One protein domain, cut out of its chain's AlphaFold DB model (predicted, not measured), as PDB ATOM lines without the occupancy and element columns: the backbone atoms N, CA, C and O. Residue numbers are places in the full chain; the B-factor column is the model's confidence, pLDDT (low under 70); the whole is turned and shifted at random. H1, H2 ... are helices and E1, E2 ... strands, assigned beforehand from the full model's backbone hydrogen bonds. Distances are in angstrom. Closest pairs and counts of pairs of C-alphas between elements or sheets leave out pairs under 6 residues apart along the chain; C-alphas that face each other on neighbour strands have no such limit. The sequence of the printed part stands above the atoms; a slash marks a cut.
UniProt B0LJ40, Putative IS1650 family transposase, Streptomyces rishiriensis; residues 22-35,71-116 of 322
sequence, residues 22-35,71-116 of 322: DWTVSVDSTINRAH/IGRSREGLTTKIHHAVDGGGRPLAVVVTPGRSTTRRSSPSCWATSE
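What this domain is: This is residues 22 to 35 and 71 to 116 of the 322 residues of the protein "Putative IS1650 family transposase" of Streptomyces rishiriensis (UniProt B0LJ40). A long, strongly twisted sheet sets E3 between E1 and E4, with short E2 beside one end of E3 and H1 slantwise over one face. The printed part, 60 residues of mixed class, has E1, E2, E3, E4, H1 in order. It is a rod, 38 by 18 by 13 A, only just compact, close to loose, with a radius of gyration of the C-alphas of 12.1 A.

Where its parts are: E3, residues 77 to 86, is 28.5 A long. E1, 26 to 33, begins at (-35.591, -34.839, -41.587). E4 is 92 to 99, E2 72 to 74. H1, 104 to 114, ends at (-29.148, -33.488, -29.205).

How they stand to each other: E2, E3 and E4 form a meander, each strand the antiparallel neighbour of the one before; N 74 and O 77, like N 83 and O 96, are 2.8 A apart. Antiparallel E1 and E3 have N 28 and O 84 at 3.0 A. H1 is on the sheet, height 7.7 A; its closest C-alphas with E4 are Thr 114 and Ala 94, 5.5 A. Within H1, 5 of 7 O i to N i+4 pairs are within hydrogen-bond range.

The domain as a whole: Residues 36 to 70 are cut out; C-alphas 35 and 71 are 11.2 A apart. Model pLDDT is under 70 at 75 to 76 and 100 to 116.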
ATOM      1  N   ASP A  22     -29.029 -43.709 -40.782       78.88
ATOM      2  CA  ASP A  22     -29.052 -43.016 -42.076       78.88
ATOM      3  C   ASP A  22     -28.980 -41.505 -41.846       78.88
ATOM      4  O   ASP A  22     -29.951 -40.880 -41.423       78.88
ATOM      5  N   TRP A  23     -27.831 -40.912 -42.161       80.50
ATOM      6  CA  TRP A  23     -27.543 -39.489 -41.959       80.50
ATOM      7  C   TRP A  23     -28.370 -38.526 -42.831       80.50
ATOM      8  O   TRP A  23     -28.167 -37.314 -42.780       80.50
ATOM      9  N   THR A  24     -29.335 -39.030 -43.600       83.31
ATOM     10  CA  THR A  24     -30.397 -38.215 -44.196       83.31
ATOM     11  C   THR A  24     -31.375 -37.755 -43.110       83.31
ATOM     12  O   THR A  24     -32.337 -38.448 -42.796       83.31
ATOM     13  N   VAL A  25     -31.140 -36.581 -42.521       84.25
ATOM     14  CA  VAL A  25     -31.964 -36.073 -41.411       84.25
ATOM     15  C   VAL A  25     -33.176 -35.287 -41.920       84.25
ATOM     16  O   VAL A  25     -33.036 -34.340 -42.694       84.25
ATOM     17  N   SER A  26     -34.367 -35.634 -41.430       84.12
ATOM     18  CA  SER A  26     -35.591 -34.839 -41.587       84.12
ATOM     19  C   SER A  26     -35.969 -34.187 -40.259       84.12
ATOM     20  O   SER A  26     -35.891 -34.822 -39.207       84.12
ATOM     21  N   VAL A  27     -36.382 -32.919 -40.294       87.81
ATOM     22  CA  VAL A  27     -36.794 -32.164 -39.104       87.81
ATOM     23  C   VAL A  27     -38.218 -31.672 -39.293       87.81
ATOM     24  O   VAL A  27     -38.504 -30.947 -40.245       87.81
ATOM     25  N   ASP A  28     -39.087 -32.020 -38.352       86.50
ATOM     26  CA  ASP A  28     -40.465 -31.538 -38.312       86.50
ATOM     27  C   ASP A  28     -40.857 -31.113 -36.889       86.50
ATOM     28  O   ASP A  28     -40.154 -31.382 -35.911       86.50
ATOM     29  N   SER A  29     -41.975 -30.405 -36.758       84.44
ATOM     30  CA  SER A  29     -42.502 -30.000 -35.461       84.44
ATOM     31  C   SER A  29     -44.018 -30.084 -35.395       84.44
ATOM     32  O   SER A  29     -44.709 -29.641 -36.309       84.44
ATOM     33  N   THR A  30     -44.533 -30.523 -34.252       88.12
ATOM     34  CA  THR A  30     -45.966 -30.535 -33.946       88.12
ATOM     35  C   THR A  30     -46.292 -29.623 -32.766       88.12
ATOM     36  O   THR A  30     -45.447 -29.350 -31.910       88.12
ATOM     37  N   ILE A  31     -47.523 -29.113 -32.724       86.75
ATOM     38  CA  ILE A  31     -48.011 -28.205 -31.681       86.75
ATOM     39  C   ILE A  31     -49.071 -28.932 -30.859       86.75
ATOM     40  O   ILE A  31     -50.066 -29.396 -31.410       86.75
ATOM     41  N   ASN A  32     -48.893 -28.961 -29.537       87.44
ATOM     42  CA  ASN A  32     -49.897 -29.466 -28.605       87.44
ATOM     43  C   ASN A  32     -50.494 -28.313 -27.788       87.44
ATOM     44  O   ASN A  32     -49.788 -27.412 -27.325       87.44
ATOM     45  N   ARG A  33     -51.817 -28.324 -27.639       86.31
ATOM     46  CA  ARG A  33     -52.574 -27.300 -26.925       86.31
ATOM     47  C   ARG A  33     -52.700 -27.680 -25.461       86.31
ATOM     48  O   ARG A  33     -53.037 -28.812 -25.130       86.31
ATOM     49  N   ALA A  34     -52.478 -26.708 -24.585       81.56
ATOM     50  CA  ALA A  34     -52.708 -26.917 -23.169       81.56
ATOM     51  C   ALA A  34     -54.207 -27.134 -22.910       81.56
ATOM     52  O   ALA A  34     -55.055 -26.402 -23.427       81.56
ATOM     53  N   HIS A  35     -54.526 -28.137 -22.093       82.44
ATOM     54  CA  HIS A  35     -55.885 -28.364 -21.618       82.44
ATOM     55  C   HIS A  35     -56.367 -27.164 -20.784       82.44
ATOM     56  O   HIS A  35     -55.567 -26.488 -20.139       82.44
ATOM     57  N   ILE A  71     -44.400 -24.201 -21.940       75.00
ATOM     58  CA  ILE A  71     -45.733 -23.686 -22.282       75.00
ATOM     59  C   ILE A  71     -45.608 -22.214 -22.693       75.00
ATOM     60  O   ILE A  71     -45.195 -21.367 -21.909       75.00
ATOM     61  N   GLY A  72     -46.021 -21.881 -23.916       75.06
ATOM     62  CA  GLY A  72     -45.988 -20.514 -24.451       75.06
ATOM     63  C   GLY A  72     -47.361 -20.006 -24.876       75.06
ATOM     64  O   GLY A  72     -48.305 -20.783 -25.021       75.06
ATOM     65  N   ARG A  73     -47.486 -18.691 -25.101       74.44
ATOM     66  CA  ARG A  73     -48.677 -18.116 -25.749       74.44
ATOM     67  C   ARG A  73     -48.570 -18.251 -27.271       74.44
ATOM     68  O   ARG A  73     -47.609 -17.784 -27.878       74.44
ATOM     69  N   SER A  74     -49.592 -18.846 -27.871       71.25
ATOM     70  CA  SER A  74     -49.916 -18.762 -29.296       71.25
ATOM     71  C   SER A  74     -51.175 -17.903 -29.481       71.25
ATOM     72  O   SER A  74     -51.853 -17.586 -28.501       71.25
ATOM     73  N   ARG A  75     -51.502 -17.523 -30.726       69.06
ATOM     74  CA  ARG A  75     -52.688 -16.699 -31.053       69.06
ATOM     75  C   ARG A  75     -53.982 -17.287 -30.487       69.06
ATOM     76  O   ARG A  75     -54.845 -16.551 -30.040       69.06
ATOM     77  N   GLU A  76     -54.053 -18.612 -30.441       68.56
ATOM     78  CA  GLU A  76     -55.242 -19.358 -30.036       68.56
ATOM     79  C   GLU A  76     -55.229 -19.790 -28.558       68.56
ATOM     80  O   GLU A  76     -56.096 -20.553 -28.147       68.56
ATOM     81  N   GLY A  77     -54.224 -19.409 -27.763       75.62
ATOM     82  CA  GLY A  77     -54.087 -19.828 -26.361       75.62
ATOM     83  C   GLY A  77     -52.742 -20.476 -26.036       75.62
ATOM     84  O   GLY A  77     -51.745 -20.271 -26.727       75.62
ATOM     85  N   LEU A  78     -52.690 -21.228 -24.937       81.19
ATOM     86  CA  LEU A  78     -51.452 -21.833 -24.445       81.19
ATOM     87  C   LEU A  78     -51.087 -23.090 -25.235       81.19
ATOM     88  O   LEU A  78     -51.907 -23.999 -25.377       81.19
ATOM     89  N   THR A  79     -49.853 -23.153 -25.730       82.31
ATOM     90  CA  THR A  79     -49.355 -24.297 -26.496       82.31
ATOM     91  C   THR A  79     -47.900 -24.620 -26.170       82.31
ATOM     92  O   THR A  79     -47.124 -23.765 -25.734       82.31
ATOM     93  N   THR A  80     -47.529 -25.870 -26.419       84.19
ATOM     94  CA  THR A  80     -46.145 -26.338 -26.488       84.19
ATOM     95  C   THR A  80     -45.846 -26.781 -27.916       84.19
ATOM     96  O   THR A  80     -46.759 -27.151 -28.664       84.19
ATOM     97  N   LYS A  81     -44.581 -26.720 -28.317       85.69
ATOM     98  CA  LYS A  81     -44.122 -27.227 -29.604       85.69
ATOM     99  C   LYS A  81     -43.055 -28.284 -29.392       85.69
ATOM    100  O   LYS A  81     -42.059 -28.027 -28.715       85.69
ATOM    101  N   ILE A  82     -43.273 -29.433 -30.012       87.62
ATOM    102  CA  ILE A  82     -42.373 -30.578 -29.989       87.62
ATOM    103  C   ILE A  82     -41.711 -30.655 -31.357       87.62
ATOM    104  O   ILE A  82     -42.394 -30.770 -32.374       87.62
ATOM    105  N   HIS A  83     -40.393 -30.554 -31.380       87.94
ATOM    106  CA  HIS A  83     -39.564 -30.675 -32.571       87.94
ATOM    107  C   HIS A  83     -38.923 -32.053 -32.565       87.94
ATOM    108  O   HIS A  83     -38.373 -32.460 -31.542       87.94
ATOM    109  N   HIS A  84     -38.986 -32.753 -33.690       87.94
ATOM    110  CA  HIS A  84     -38.384 -34.066 -33.867       87.94
ATOM    111  C   HIS A  84     -37.394 -34.014 -35.028       87.94
ATOM    112  O   HIS A  84     -37.745 -33.573 -36.122       87.94
ATOM    113  N   ALA A  85     -36.173 -34.486 -34.790       88.75
ATOM    114  CA  ALA A  85     -35.230 -34.836 -35.845       88.75
ATOM    115  C   ALA A  85     -35.244 -36.355 -36.013       88.75
ATOM    116  O   ALA A  85     -35.168 -37.080 -35.019       88.75
ATOM    117  N   VAL A  86     -35.360 -36.830 -37.249       85.75
ATOM    118  CA  VAL A  86     -35.389 -38.259 -37.573       85.75
ATOM    119  C   VAL A  86     -34.375 -38.603 -38.656       85.75
ATOM    120  O   VAL A  86     -34.101 -37.777 -39.523       85.75
ATOM    121  N   ASP A  87     -33.833 -39.818 -38.605       86.94
ATOM    122  CA  ASP A  87     -32.959 -40.377 -39.643       86.94
ATOM    123  C   ASP A  87     -33.752 -40.719 -40.924       86.94
ATOM    124  O   ASP A  87     -34.987 -40.652 -40.947       86.94
ATOM    125  N   GLY A  88     -33.065 -41.121 -41.997       80.25
ATOM    126  CA  GLY A  88     -33.720 -41.456 -43.274       80.25
ATOM    127  C   GLY A  88     -34.663 -42.670 -43.199       80.25
ATOM    128  O   GLY A  88     -35.515 -42.857 -44.069       80.25
ATOM    129  N   GLY A  89     -34.565 -43.467 -42.129       81.75
ATOM    130  CA  GLY A  89     -35.482 -44.553 -41.786       81.75
ATOM    131  C   GLY A  89     -36.644 -44.133 -40.877       81.75
ATOM    132  O   GLY A  89     -37.428 -44.994 -40.473       81.75
ATOM    133  N   GLY A  90     -36.765 -42.843 -40.541       80.06
ATOM    134  CA  GLY A  90     -37.793 -42.299 -39.654       80.06
ATOM    135  C   GLY A  90     -37.526 -42.524 -38.163       80.06
ATOM    136  O   GLY A  90     -38.447 -42.392 -37.355       80.06
ATOM    137  N   ARG A  91     -36.297 -42.880 -37.771       83.62
ATOM    138  CA  ARG A  91     -35.943 -43.130 -36.367       83.62
ATOM    139  C   ARG A  91     -35.657 -41.814 -35.650       83.62
ATOM    140  O   ARG A  91     -34.897 -41.012 -36.184       83.62
ATOM    141  N   PRO A  92     -36.215 -41.583 -34.449       81.75
ATOM    142  CA  PRO A  92     -35.982 -40.349 -33.714       81.75
ATOM    143  C   PRO A  92     -34.518 -40.253 -33.287       81.75
ATOM    144  O   PRO A  92     -34.014 -41.118 -32.577       81.75
ATOM    145  N   LEU A  93     -33.864 -39.181 -33.720       82.44
ATOM    146  CA  LEU A  93     -32.511 -38.816 -33.321       82.44
ATOM    147  C   LEU A  93     -32.533 -37.810 -32.166       82.44
ATOM    148  O   LEU A  93     -31.721 -37.902 -31.256       82.44
ATOM    149  N   ALA A  94     -33.490 -36.877 -32.178       83.06
ATOM    150  CA  ALA A  94     -33.654 -35.883 -31.124       83.06
ATOM    151  C   ALA A  94     -35.105 -35.423 -30.977       83.06
ATOM    152  O   ALA A  94     -35.855 -35.351 -31.956       83.06
ATOM    153  N   VAL A  95     -35.474 -35.057 -29.746       85.44
ATOM    154  CA  VAL A  95     -36.756 -34.426 -29.415       85.44
ATOM    155  C   VAL A  95     -36.497 -33.187 -28.572       85.44
ATOM    156  O   VAL A  95     -35.917 -33.284 -27.495       85.44
ATOM    157  N   VAL A  96     -36.959 -32.026 -29.034       84.50
ATOM    158  CA  VAL A  96     -36.851 -30.768 -28.283       84.50
ATOM    159  C   VAL A  96     -38.238 -30.198 -28.054       84.50
ATOM    160  O   VAL A  96     -39.011 -30.009 -28.993       84.50
ATOM    161  N   VAL A  97     -38.552 -29.887 -26.801       84.88
ATOM    162  CA  VAL A  97     -39.828 -29.288 -26.405       84.88
ATOM    163  C   VAL A  97     -39.604 -27.816 -26.087       84.88
ATOM    164  O   VAL A  97     -38.686 -27.453 -25.360       84.88
ATOM    165  N   THR A  98     -40.430 -26.945 -26.659       79.94
ATOM    166  CA  THR A  98     -40.279 -25.488 -26.545       79.94
ATOM    167  C   THR A  98     -41.632 -24.796 -26.356       79.94
ATOM    168  O   THR A  98     -42.661 -25.339 -26.768       79.94
ATOM    169  N   PRO A  99     -41.662 -23.570 -25.799       81.19
ATOM    170  CA  PRO A  99     -42.880 -22.769 -25.726       81.19
ATOM    171  C   PRO A  99     -43.488 -22.500 -27.110       81.19
ATOM    172  O   PRO A  99     -42.772 -22.248 -28.076       81.19
ATOM    173  N   GLY A 100     -44.820 -22.471 -27.192       67.44
ATOM    174  CA  GLY A 100     -45.649 -22.479 -28.407       67.44
ATOM    175  C   GLY A 100     -45.368 -21.505 -29.564       67.44
ATOM    176  O   GLY A 100     -46.003 -21.631 -30.613       67.44
ATOM    177  N   ARG A 101     -44.436 -20.556 -29.419       66.19
ATOM    178  CA  ARG A 101     -44.074 -19.555 -30.441       66.19
ATOM    179  C   ARG A 101     -42.679 -19.753 -31.052       66.19
ATOM    180  O   ARG A 101     -42.303 -19.022 -31.967       66.19
ATOM    181  N   SER A 102     -41.918 -20.745 -30.603       60.75
ATOM    182  CA  SER A 102     -40.675 -21.166 -31.258       60.75
ATOM    183  C   SER A 102     -40.976 -21.656 -32.682       60.75
ATOM    184  O   SER A 102     -41.860 -22.479 -32.904       60.75
ATOM    185  N   THR A 103     -40.305 -21.132 -33.703       55.88
ATOM    186  CA  THR A 103     -40.389 -21.705 -35.059       55.88
ATOM    187  C   THR A 103     -39.416 -22.872 -35.164       55.88
ATOM    188  O   THR A 103     -38.374 -22.830 -34.519       55.88
ATOM    189  N   THR A 104     -39.716 -23.880 -35.991       54.62
ATOM    190  CA  THR A 104     -38.810 -25.017 -36.242       54.62
ATOM    191  C   THR A 104     -37.431 -24.512 -36.631       54.62
ATOM    192  O   THR A 104     -36.462 -24.885 -36.009       54.62
ATOM    193  N   ARG A 105     -37.333 -23.503 -37.506       49.06
ATOM    194  CA  ARG A 105     -36.054 -22.857 -37.858       49.06
ATOM    195  C   ARG A 105     -35.245 -22.332 -36.656       49.06
ATOM    196  O   ARG A 105     -34.024 -22.311 -36.720       49.06
ATOM    197  N   ARG A 106     -35.904 -21.873 -35.586       55.53
ATOM    198  CA  ARG A 106     -35.250 -21.323 -34.385       55.53
ATOM    199  C   ARG A 106     -34.815 -22.414 -33.402       55.53
ATOM    200  O   ARG A 106     -33.878 -22.193 -32.649       55.53
ATOM    201  N   SER A 107     -35.488 -23.558 -33.398       52.59
ATOM    202  CA  SER A 107     -35.218 -24.703 -32.514       52.59
ATOM    203  C   SER A 107     -34.471 -25.843 -33.202       52.59
ATOM    204  O   SER A 107     -33.876 -26.660 -32.508       52.59
ATOM    205  N   SER A 108     -34.445 -25.874 -34.538       51.00
ATOM    206  CA  SER A 108     -33.624 -26.763 -35.359       51.00
ATOM    207  C   SER A 108     -32.190 -26.804 -34.844       51.00
ATOM    208  O   SER A 108     -31.645 -27.906 -34.808       51.00
ATOM    209  N   PRO A 109     -31.611 -25.682 -34.350       49.75
ATOM    210  CA  PRO A 109     -30.300 -25.724 -33.753       49.75
ATOM    211  C   PRO A 109     -30.145 -26.641 -32.538       49.75
ATOM    212  O   PRO A 109     -29.208 -27.415 -32.409       49.75
ATOM    213  N   SER A 110     -31.132 -26.594 -31.652       54.62
ATOM    214  CA  SER A 110     -31.157 -27.403 -30.438       54.62
ATOM    215  C   SER A 110     -31.486 -28.873 -30.721       54.62
ATOM    216  O   SER A 110     -31.007 -29.748 -30.000       54.62
ATOM    217  N   CYS A 111     -32.275 -29.158 -31.764       43.62
ATOM    218  CA  CYS A 111     -32.557 -30.531 -32.192       43.62
ATOM    219  C   CYS A 111     -31.327 -31.210 -32.788       43.62
ATOM    220  O   CYS A 111     -31.111 -32.380 -32.502       43.62
ATOM    221  N   TRP A 112     -30.516 -30.505 -33.587       41.31
ATOM    222  CA  TRP A 112     -29.293 -31.112 -34.121       41.31
ATOM    223  C   TRP A 112     -28.261 -31.368 -33.022       41.31
ATOM    224  O   TRP A 112     -27.631 -32.421 -33.021       41.31
ATOM    225  N   ALA A 113     -28.164 -30.467 -32.039       39.44
ATOM    226  CA  ALA A 113     -27.226 -30.594 -30.925       39.44
ATOM    227  C   ALA A 113     -27.528 -31.785 -29.995       39.44
ATOM    228  O   ALA A 113     -26.665 -32.215 -29.243       39.44
ATOM    229  N   THR A 114     -28.751 -32.326 -30.024       42.66
ATOM    230  CA  THR A 114     -29.148 -33.488 -29.205       42.66
ATOM    231  C   THR A 114     -29.088 -34.820 -29.957       42.66
ATOM    232  O   THR A 114     -29.233 -35.863 -29.329       42.66
ATOM    233  N   SER A 115     -28.865 -34.799 -31.276       37.75
ATOM    234  CA  SER A 115     -28.827 -35.988 -32.143       37.75
ATOM    235  C   SER A 115     -27.424 -36.545 -32.423       37.75
ATOM    236  O   SER A 115     -27.277 -37.403 -33.295       37.75
ATOM    237  N   GLU A 116     -26.388 -36.064 -31.734       36.97
ATOM    238  CA  GLU A 116     -25.021 -36.551 -31.944       36.97
ATOM    239  C   GLU A 116     -24.876 -38.044 -31.562       36.97
ATOM    240  O   GLU A 116     -25.479 -38.510 -30.590       36.97
TER     241      GLU A 116